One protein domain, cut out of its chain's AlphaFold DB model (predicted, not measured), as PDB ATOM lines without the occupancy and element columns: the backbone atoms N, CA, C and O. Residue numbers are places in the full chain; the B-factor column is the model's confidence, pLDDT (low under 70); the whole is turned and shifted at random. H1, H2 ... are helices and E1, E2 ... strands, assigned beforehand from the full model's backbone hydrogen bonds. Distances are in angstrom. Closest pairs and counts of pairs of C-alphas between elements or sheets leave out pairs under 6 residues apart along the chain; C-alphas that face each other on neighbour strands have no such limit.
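Overview. This is residues 3 to 66 of the 70 residues of an uncharacterized protein of Arcobacter sp (UniProt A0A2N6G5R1). A four-stranded sheet has helix H2 over one face, the other face bare. The 64 printed residues hold, in order, E1, H1, E2, H2, E3, E4; the mixed sheet runs E2, E1, E4, E3. Mixed in class and compact, it has a radius of gyration of the C-alphas of 11.0 A and spans 31 by 19 by 17 A.

Arrangement. At E1, residues 3 to 5, find parallel neighbour E4, residues 58 to 65, with N 4 and O 59 2.8 A apart. E3, residues 48 to 54, forms a hairpin with E4: N 51 and O 62, 2.8 A. E2, residues 20 to 22, and H2, residues 26 to 43, join E3 in a split strand-helix-strand unit. H2 is over E4, closest C-alphas Ala 33 and Ile 61, 7.0 A. Both helices have every O i to N i+4 pair within hydrogen-bond range.

Along the chain. Find C-alpha 3 at (137.204, 192.978, 125.608); H1, residues 10 to 14, follows; E4 ends at C-alpha 65, (156.226, 192.861, 134.079).

Size, cuts and confidence. Residues 6 to 9, 43 to 47 and 65 to 66 are under pLDDT 70.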
ATOM      1  N   VAL A   3     136.032 192.548 124.837       74.25
ATOM      2  CA  VAL A   3     137.204 192.978 125.608       74.25
ATOM      3  C   VAL A   3     137.587 191.845 126.543       74.25
ATOM      4  O   VAL A   3     136.812 191.445 127.415       74.25
ATOM      5  N   LYS A   4     138.793 191.320 126.371       74.31
ATOM      6  CA  LYS A   4     139.353 190.282 127.223       74.31
ATOM      7  C   LYS A   4     140.625 190.791 127.865       74.31
ATOM      8  O   LYS A   4     141.530 191.282 127.201       74.31
ATOM      9  N   VAL A   5     140.716 190.619 129.170       70.88
ATOM     10  CA  VAL A   5     141.949 190.865 129.901       70.88
ATOM     11  C   VAL A   5     142.669 189.523 130.021       70.88
ATOM     12  O   VAL A   5     142.233 188.652 130.768       70.88
ATOM     13  N   LEU A   6     143.731 189.308 129.238       63.84
ATOM     14  CA  LEU A   6     144.521 188.062 129.283       63.84
ATOM     15  C   LEU A   6     145.505 188.011 130.451       63.84
ATOM     16  O   LEU A   6     146.137 186.990 130.726       63.84
ATOM     17  N   THR A   7     145.637 189.125 131.145       61.22
ATOM     18  CA  THR A   7     146.582 189.292 132.226       61.22
ATOM     19  C   THR A   7     146.253 188.407 133.430       61.22
ATOM     20  O   THR A   7     145.256 188.595 134.125       61.22
ATOM     21  N   HIS A   8     147.187 187.515 133.758       61.28
ATOM     22  CA  HIS A   8     147.198 186.698 134.975       61.28
ATOM     23  C   HIS A   8     147.753 187.435 136.212       61.28
ATOM     24  O   HIS A   8     148.194 186.808 137.173       61.28
ATOM     25  N   CYS A   9     147.758 188.769 136.211       68.75
ATOM     26  CA  CYS A   9     148.267 189.547 137.335       68.75
ATOM     27  C   CYS A   9     147.310 189.472 138.533       68.75
ATOM     28  O   CYS A   9     146.085 189.565 138.407       68.75
ATOM     29  N   HIS A  10     147.884 189.355 139.729       72.00
ATOM     30  CA  HIS A  10     147.135 189.292 140.981       72.00
ATOM     31  C   HIS A  10     146.278 190.550 141.216       72.00
ATOM     32  O   HIS A  10     145.189 190.476 141.784       72.00
ATOM     33  N   CYS A  11     146.730 191.702 140.714       74.88
ATOM     34  CA  CYS A  11     146.009 192.972 140.748       74.88
ATOM     35  C   CYS A  11     144.693 192.927 139.963       74.88
ATOM     36  O   CYS A  11     143.674 193.435 140.427       74.88
ATOM     37  N   ILE A  12     144.691 192.243 138.818       75.88
ATOM     38  CA  ILE A  12     143.519 192.117 137.946       75.88
ATOM     39  C   ILE A  12     142.449 191.255 138.599       75.88
ATOM     40  O   ILE A  12     141.280 191.638 138.629       75.88
ATOM     41  N   ARG A  13     142.866 190.149 139.224       74.81
ATOM     42  CA  ARG A  13     141.981 189.307 140.037       74.81
ATOM     43  C   ARG A  13     141.436 190.056 141.252       74.81
ATOM     44  O   ARG A  13     140.244 189.978 141.533       74.81
ATOM     45  N   LYS A  14     142.278 190.827 141.952       76.00
ATOM     46  CA  LYS A  14     141.861 191.632 143.115       76.00
ATOM     47  C   LYS A  14     140.790 192.662 142.742       76.00
ATOM     48  O   LYS A  14     139.844 192.861 143.498       76.00
ATOM     49  N   LEU A  15     140.927 193.278 141.571       75.75
ATOM     50  CA  LEU A  15     139.985 194.262 141.039       75.75
ATOM     51  C   LEU A  15     138.819 193.633 140.247       75.75
ATOM     52  O   LEU A  15     137.947 194.359 139.781       75.75
ATOM     53  N   LYS A  16     138.761 192.296 140.136       74.12
ATOM     54  CA  LYS A  16     137.723 191.528 139.415       74.12
ATOM     55  C   LYS A  16     137.604 191.876 137.924       74.12
ATOM     56  O   LYS A  16     136.524 191.761 137.341       74.12
ATOM     57  N   TYR A  17     138.716 192.278 137.307       78.00
ATOM     58  CA  TYR A  17     138.822 192.528 135.865       78.00
ATOM     59  C   TYR A  17     139.286 191.291 135.080       78.00
ATOM     60  O   TYR A  17     139.555 191.395 133.892       78.00
ATOM     61  N   ASP A  18     139.352 190.112 135.706       73.75
ATOM     62  CA  ASP A  18     139.675 188.835 135.051       73.75
ATOM     63  C   ASP A  18     138.529 188.283 134.178       73.75
ATOM     64  O   ASP A  18     138.602 187.172 133.653       73.75
ATOM     65  N   LYS A  19     137.455 189.058 134.018       75.31
ATOM     66  CA  LYS A  19     136.262 188.686 133.260       75.31
ATOM     67  C   LYS A  19     136.350 189.149 131.809       75.31
ATOM     68  O   LYS A  19     137.049 190.101 131.471       75.31
ATOM     69  N   VAL A  20     135.584 188.477 130.953       79.31
ATOM     70  CA  VAL A  20     135.343 188.921 129.577       79.31
ATOM     71  C   VAL A  20     134.221 189.953 129.600       79.31
ATOM     72  O   VAL A  20     133.159 189.693 130.163       79.31
ATOM     73  N   PHE A  21     134.455 191.112 128.992       80.88
ATOM     74  CA  PHE A  21     133.446 192.151 128.822       80.88
ATOM     75  C   PHE A  21     133.027 192.198 127.355       80.88
ATOM     76  O   PHE A  21     133.844 192.456 126.475       80.88
ATOM     77  N   GLU A  22     131.759 191.926 127.068       80.81
ATOM     78  CA  GLU A  22     131.226 191.949 125.704       80.81
ATOM     79  C   GLU A  22     130.539 193.289 125.438       80.81
ATOM     80  O   GLU A  22     129.764 193.776 126.260       80.81
ATOM     81  N   TYR A  23     130.854 193.895 124.294       81.69
ATOM     82  CA  TYR A  23     130.334 195.192 123.879       81.69
ATOM     83  C   TYR A  23     129.856 195.121 122.434       81.69
ATOM     84  O   TYR A  23     130.540 194.575 121.568       81.69
ATOM     85  N   ASP A  24     128.718 195.735 122.133       78.75
ATOM     86  CA  ASP A  24     128.224 195.830 120.754       78.75
ATOM     87  C   ASP A  24     129.120 196.710 119.871       78.75
ATOM     88  O   ASP A  24     129.223 196.479 118.670       78.75
ATOM     89  N   ASP A  25     129.832 197.663 120.479       84.19
ATOM     90  CA  ASP A  25     130.553 198.722 119.777       84.19
ATOM     91  C   ASP A  25     132.053 198.754 120.114       84.19
ATOM     92  O   ASP A  25     132.453 198.543 121.267       84.19
ATOM     93  N   LYS A  26     132.885 199.040 119.103       82.38
ATOM     94  CA  LYS A  26     134.343 199.151 119.238       82.38
ATOM     95  C   LYS A  26     134.748 200.307 120.149       82.38
ATOM     96  O   LYS A  26     135.649 200.124 120.963       82.38
ATOM     97  N   GLU A  27     134.094 201.462 120.054       85.62
ATOM     98  CA  GLU A  27     134.416 202.624 120.893       85.62
ATOM     99  C   GLU A  27     134.154 202.327 122.368       85.62
ATOM    100  O   GLU A  27     134.990 202.611 123.224       85.62
ATOM    101  N   LYS A  28     133.016 201.692 122.674       83.81
ATOM    102  CA  LYS A  28     132.675 201.307 124.053       83.81
ATOM    103  C   LYS A  28     133.674 200.299 124.614       83.81
ATOM    104  O   LYS A  28     134.086 200.420 125.768       83.81
ATOM    105  N   ALA A  29     134.072 199.334 123.789       83.81
ATOM    106  CA  ALA A  29     135.079 198.342 124.131       83.81
ATOM    107  C   ALA A  29     136.440 198.997 124.424       83.81
ATOM    108  O   ALA A  29     137.081 198.680 125.428       83.81
ATOM    109  N   LEU A  30     136.860 199.945 123.581       84.94
ATOM    110  CA  LEU A  30     138.133 200.648 123.712       84.94
ATOM    111  C   LEU A  30     138.164 201.525 124.964       84.94
ATOM    112  O   LEU A  30     139.071 201.396 125.784       84.94
ATOM    113  N   LYS A  31     137.109 202.318 125.169       88.69
ATOM    114  CA  LYS A  31     136.966 203.192 126.335       88.69
ATOM    115  C   LYS A  31     137.015 202.402 127.641       88.69
ATOM    116  O   LYS A  31     137.608 202.852 128.617       88.69
ATOM    117  N   LYS A  32     136.428 201.196 127.665       85.31
ATOM    118  CA  LYS A  32     136.539 200.322 128.836       85.31
ATOM    119  C   LYS A  32     137.958 199.810 129.038       85.31
ATOM    120  O   LYS A  32     138.413 199.747 130.174       85.31
ATOM    121  N   ALA A  33     138.646 199.426 127.966       84.56
ATOM    122  CA  ALA A  33     140.022 198.962 128.063       84.56
ATOM    123  C   ALA A  33     140.957 200.055 128.608       84.56
ATOM    124  O   ALA A  33     141.777 199.766 129.476       84.56
ATOM    125  N   GLU A  34     140.777 201.302 128.173       86.88
ATOM    126  CA  GLU A  34     141.495 202.461 128.715       86.88
ATOM    127  C   GLU A  34     141.173 202.698 130.196       86.88
ATOM    128  O   GLU A  34     142.091 202.831 130.999       86.88
ATOM    129  N   GLU A  35     139.894 202.649 130.585       86.94
ATOM    130  CA  GLU A  35     139.480 202.781 131.991       86.94
ATOM    131  C   GLU A  35     140.115 201.696 132.878       86.94
ATOM    132  O   GLU A  35     140.555 201.971 133.992       86.94
ATOM    133  N   ILE A  36     140.205 200.457 132.383       82.75
ATOM    134  CA  ILE A  36     140.872 199.367 133.105       82.75
ATOM    135  C   ILE A  36     142.352 199.694 133.301       82.75
ATOM    136  O   ILE A  36     142.862 199.502 134.401       82.75
ATOM    137  N   ILE A  37     143.047 200.184 132.273       81.75
ATOM    138  CA  ILE A  37     144.467 200.544 132.381       81.75
ATOM    139  C   ILE A  37     144.673 201.682 133.374       81.75
ATOM    140  O   ILE A  37     145.580 201.596 134.201       81.75
ATOM    141  N   ASP A  38     143.822 202.699 133.334       85.00
ATOM    142  CA  ASP A  38     143.896 203.845 134.234       85.00
ATOM    143  C   ASP A  38     143.718 203.415 135.699       85.00
ATOM    144  O   ASP A  38     144.584 203.655 136.541       85.00
ATOM    145  N   VAL A  39     142.682 202.614 135.979       82.38
ATOM    146  CA  VAL A  39     142.437 202.049 137.316       82.38
ATOM    147  C   VAL A  39     143.584 201.139 137.764       82.38
ATOM    148  O   VAL A  39     143.928 201.113 138.946       82.38
ATOM    149  N   MET A  40     144.190 200.371 136.856       78.38
ATOM    150  CA  MET A  40     145.330 199.514 137.191       78.38
ATOM    151  C   MET A  40     146.579 200.321 137.519       78.38
ATOM    152  O   MET A  40     147.265 199.984 138.488       78.38
ATOM    153  N   ASN A  41     146.862 201.357 136.729       76.50
ATOM    154  CA  ASN A  41     147.978 202.267 136.948       76.50
ATOM    155  C   ASN A  41     147.810 203.025 138.261       76.50
ATOM    156  O   ASN A  41     148.770 203.115 139.010       76.50
ATOM    157  N   GLU A  42     146.606 203.500 138.580       77.94
ATOM    158  CA  GLU A  42     146.346 204.230 139.821       77.94
ATOM    159  C   GLU A  42     146.360 203.313 141.054       77.94
ATOM    160  O   GLU A  42     146.905 203.666 142.100       77.94
ATOM    161  N   LYS A  43     145.742 202.125 140.967       69.19
ATOM    162  CA  LYS A  43     145.430 201.327 142.166       69.19
ATOM    163  C   LYS A  43     146.373 200.174 142.453       69.19
ATOM    164  O   LYS A  43     146.254 199.585 143.534       69.19
ATOM    165  N   SER A  44     147.205 199.718 141.513       64.06
ATOM    166  CA  SER A  44     147.833 198.405 141.716       64.06
ATOM    167  C   SER A  44     149.097 198.047 140.938       64.06
ATOM    168  O   SER A  44     149.881 197.257 141.459       64.06
ATOM    169  N   CYS A  45     149.311 198.519 139.713       63.97
ATOM    170  CA  CYS A  45     150.305 197.925 138.813       63.97
ATOM    171  C   CYS A  45     151.237 198.958 138.179       63.97
ATOM    172  O   CYS A  45     151.407 198.982 136.972       63.97
ATOM    173  N   HIS A  46     151.948 199.738 138.993       65.25
ATOM    174  CA  HIS A  46     153.067 200.552 138.490       65.25
ATOM    175  C   HIS A  46     154.247 199.689 137.991       65.25
ATOM    176  O   HIS A  46     155.111 200.163 137.261       65.25
ATOM    177  N   THR A  47     154.302 198.418 138.404       65.75
ATOM    178  CA  THR A  47     155.327 197.431 138.030       65.75
ATOM    179  C   THR A  47     154.966 196.587 136.812       65.75
ATOM    180  O   THR A  47     155.811 195.832 136.337       65.75
ATOM    181  N   HIS A  48     153.737 196.670 136.300       72.00
ATOM    182  CA  HIS A  48     153.323 195.925 135.114       72.00
ATOM    183  C   HIS A  48     152.890 196.907 134.037       72.00
ATOM    184  O   HIS A  48     151.951 197.671 134.220       72.00
ATOM    185  N   GLU A  49     153.561 196.859 132.898       75.19
ATOM    186  CA  GLU A  49     153.195 197.638 131.730       75.19
ATOM    187  C   GLU A  49     152.001 196.968 131.048       75.19
ATOM    188  O   GLU A  49     152.063 195.795 130.667       75.19
ATOM    189  N   LEU A  50     150.885 197.689 130.956       77.75
ATOM    190  CA  LEU A  50     149.659 197.204 130.332       77.75
ATOM    191  C   LEU A  50     149.611 197.657 128.875       77.75
ATOM    192  O   LEU A  50     149.839 198.822 128.568       77.75
ATOM    193  N   THR A  51     149.285 196.735 127.978       80.69
ATOM    194  CA  THR A  51     149.218 196.973 126.536       80.69
ATOM    195  C   THR A  51     147.866 196.522 126.002       80.69
ATOM    196  O   THR A  51     147.439 195.391 126.253       80.69
ATOM    197  N   ILE A  52     147.202 197.397 125.242       85.50
ATOM    198  CA  ILE A  52     145.975 197.074 124.509       85.50
ATOM    199  C   ILE A  52     146.363 196.530 123.133       85.50
ATOM    200  O   ILE A  52     146.973 197.233 122.333       85.50
ATOM    201  N   ASN A  53     145.961 195.301 122.834       83.69
ATOM    202  CA  ASN A  53     146.059 194.703 121.510       83.69
ATOM    203  C   ASN A  53     144.664 194.686 120.882       83.69
ATOM    204  O   ASN A  53     143.745 194.067 121.411       83.69
ATOM    205  N   GLN A  54     144.490 195.374 119.758       82.75
ATOM    206  CA  GLN A  54     143.250 195.313 118.988       82.75
ATOM    207  C   GLN A  54     143.391 194.230 117.918       82.75
ATOM    208  O   GLN A  54     144.288 194.308 117.083       82.75
ATOM    209  N   LYS A  55     142.499 193.244 117.925       81.31
ATOM    210  CA  LYS A  55     142.286 192.314 116.808       81.31
ATOM    211  C   LYS A  55     140.963 192.656 116.119       81.31
ATOM    212  O   LYS A  55     140.152 193.404 116.666       81.31
ATOM    213  N   ASP A  56     140.716 192.071 114.949       76.25
ATOM    214  CA  ASP A  56     139.545 192.358 114.108       76.25
ATOM    215  C   ASP A  56     138.194 192.321 114.845       76.25
ATOM    216  O   ASP A  56     137.302 193.095 114.511       76.25
ATOM    217  N   ASN A  57     138.037 191.478 115.876       81.00
ATOM    218  CA  ASN A  57     136.774 191.358 116.620       81.00
ATOM    219  C   ASN A  57     136.907 191.342 118.155       81.00
ATOM    220  O   ASN A  57     135.912 191.211 118.883       81.00
ATOM    221  N   GLU A  58     138.126 191.515 118.665       84.44
ATOM    222  CA  GLU A  58     138.429 191.479 120.094       84.44
ATOM    223  C   GLU A  58     139.477 192.528 120.480       84.44
ATOM    224  O   GLU A  58     140.372 192.863 119.710       84.44
ATOM    225  N   ILE A  59     139.353 193.053 121.692       85.31
ATOM    226  CA  ILE A  59     140.329 193.917 122.342       85.31
ATOM    227  C   ILE A  59     140.929 193.115 123.481       85.31
ATOM    228  O   ILE A  59     140.216 192.611 124.347       85.31
ATOM    229  N   GLU A  60     142.243 193.005 123.487       84.94
ATOM    230  CA  GLU A  60     142.970 192.144 124.393       84.94
ATOM    231  C   GLU A  60     143.941 192.974 125.234       84.94
ATOM    232  O   GLU A  60     144.863 193.595 124.710       84.94
ATOM    233  N   ILE A  61     143.733 193.006 126.549       83.50
ATOM    234  CA  ILE A  61     144.629 193.702 127.476       83.50
ATOM    235  C   ILE A  61     145.631 192.687 128.012       83.50
ATOM    236  O   ILE A  61     145.259 191.748 128.724       83.50
ATOM    237  N   SER A  62     146.897 192.896 127.670       78.50
ATOM    238  CA  SER A  62     148.030 192.108 128.150       78.50
ATOM    239  C   SER A  62     148.859 192.931 129.129       78.50
ATOM    240  O   SER A  62     148.962 194.143 128.984       78.50
ATOM    241  N   SER A  63     149.468 192.286 130.122       75.19
ATOM    242  CA  SER A  63     150.419 192.931 131.025       75.19
ATOM    243  C   SER A  63     151.781 192.280 130.888       75.19
ATOM    244  O   SER A  63     151.888 191.055 130.996       75.19
ATOM    245  N   LYS A  64     152.822 193.089 130.756       73.56
ATOM    246  CA  LYS A  64     154.205 192.641 130.844       73.56
ATOM    247  C   LYS A  64     154.818 193.213 132.112       73.56
ATOM    248  O   LYS A  64     154.688 194.400 132.379       73.56
ATOM    249  N   VAL A  65     155.475 192.376 132.914       67.06
ATOM    250  CA  VAL A  65     156.226 192.861 134.079       67.06
ATOM    251  C   VAL A  65     157.289 193.833 133.575       67.06
ATOM    252  O   VAL A  65     158.129 193.465 132.749       67.06
ATOM    253  N   ASN A  66     157.247 195.072 134.057       65.50
ATOM    254  CA  ASN A  66     158.305 196.034 133.829       65.50
ATOM    255  C   ASN A  66     159.419 195.711 134.831       65.50
ATOM    256  O   ASN A  66     159.429 196.195 135.962       65.50
TER     257      ASN A  66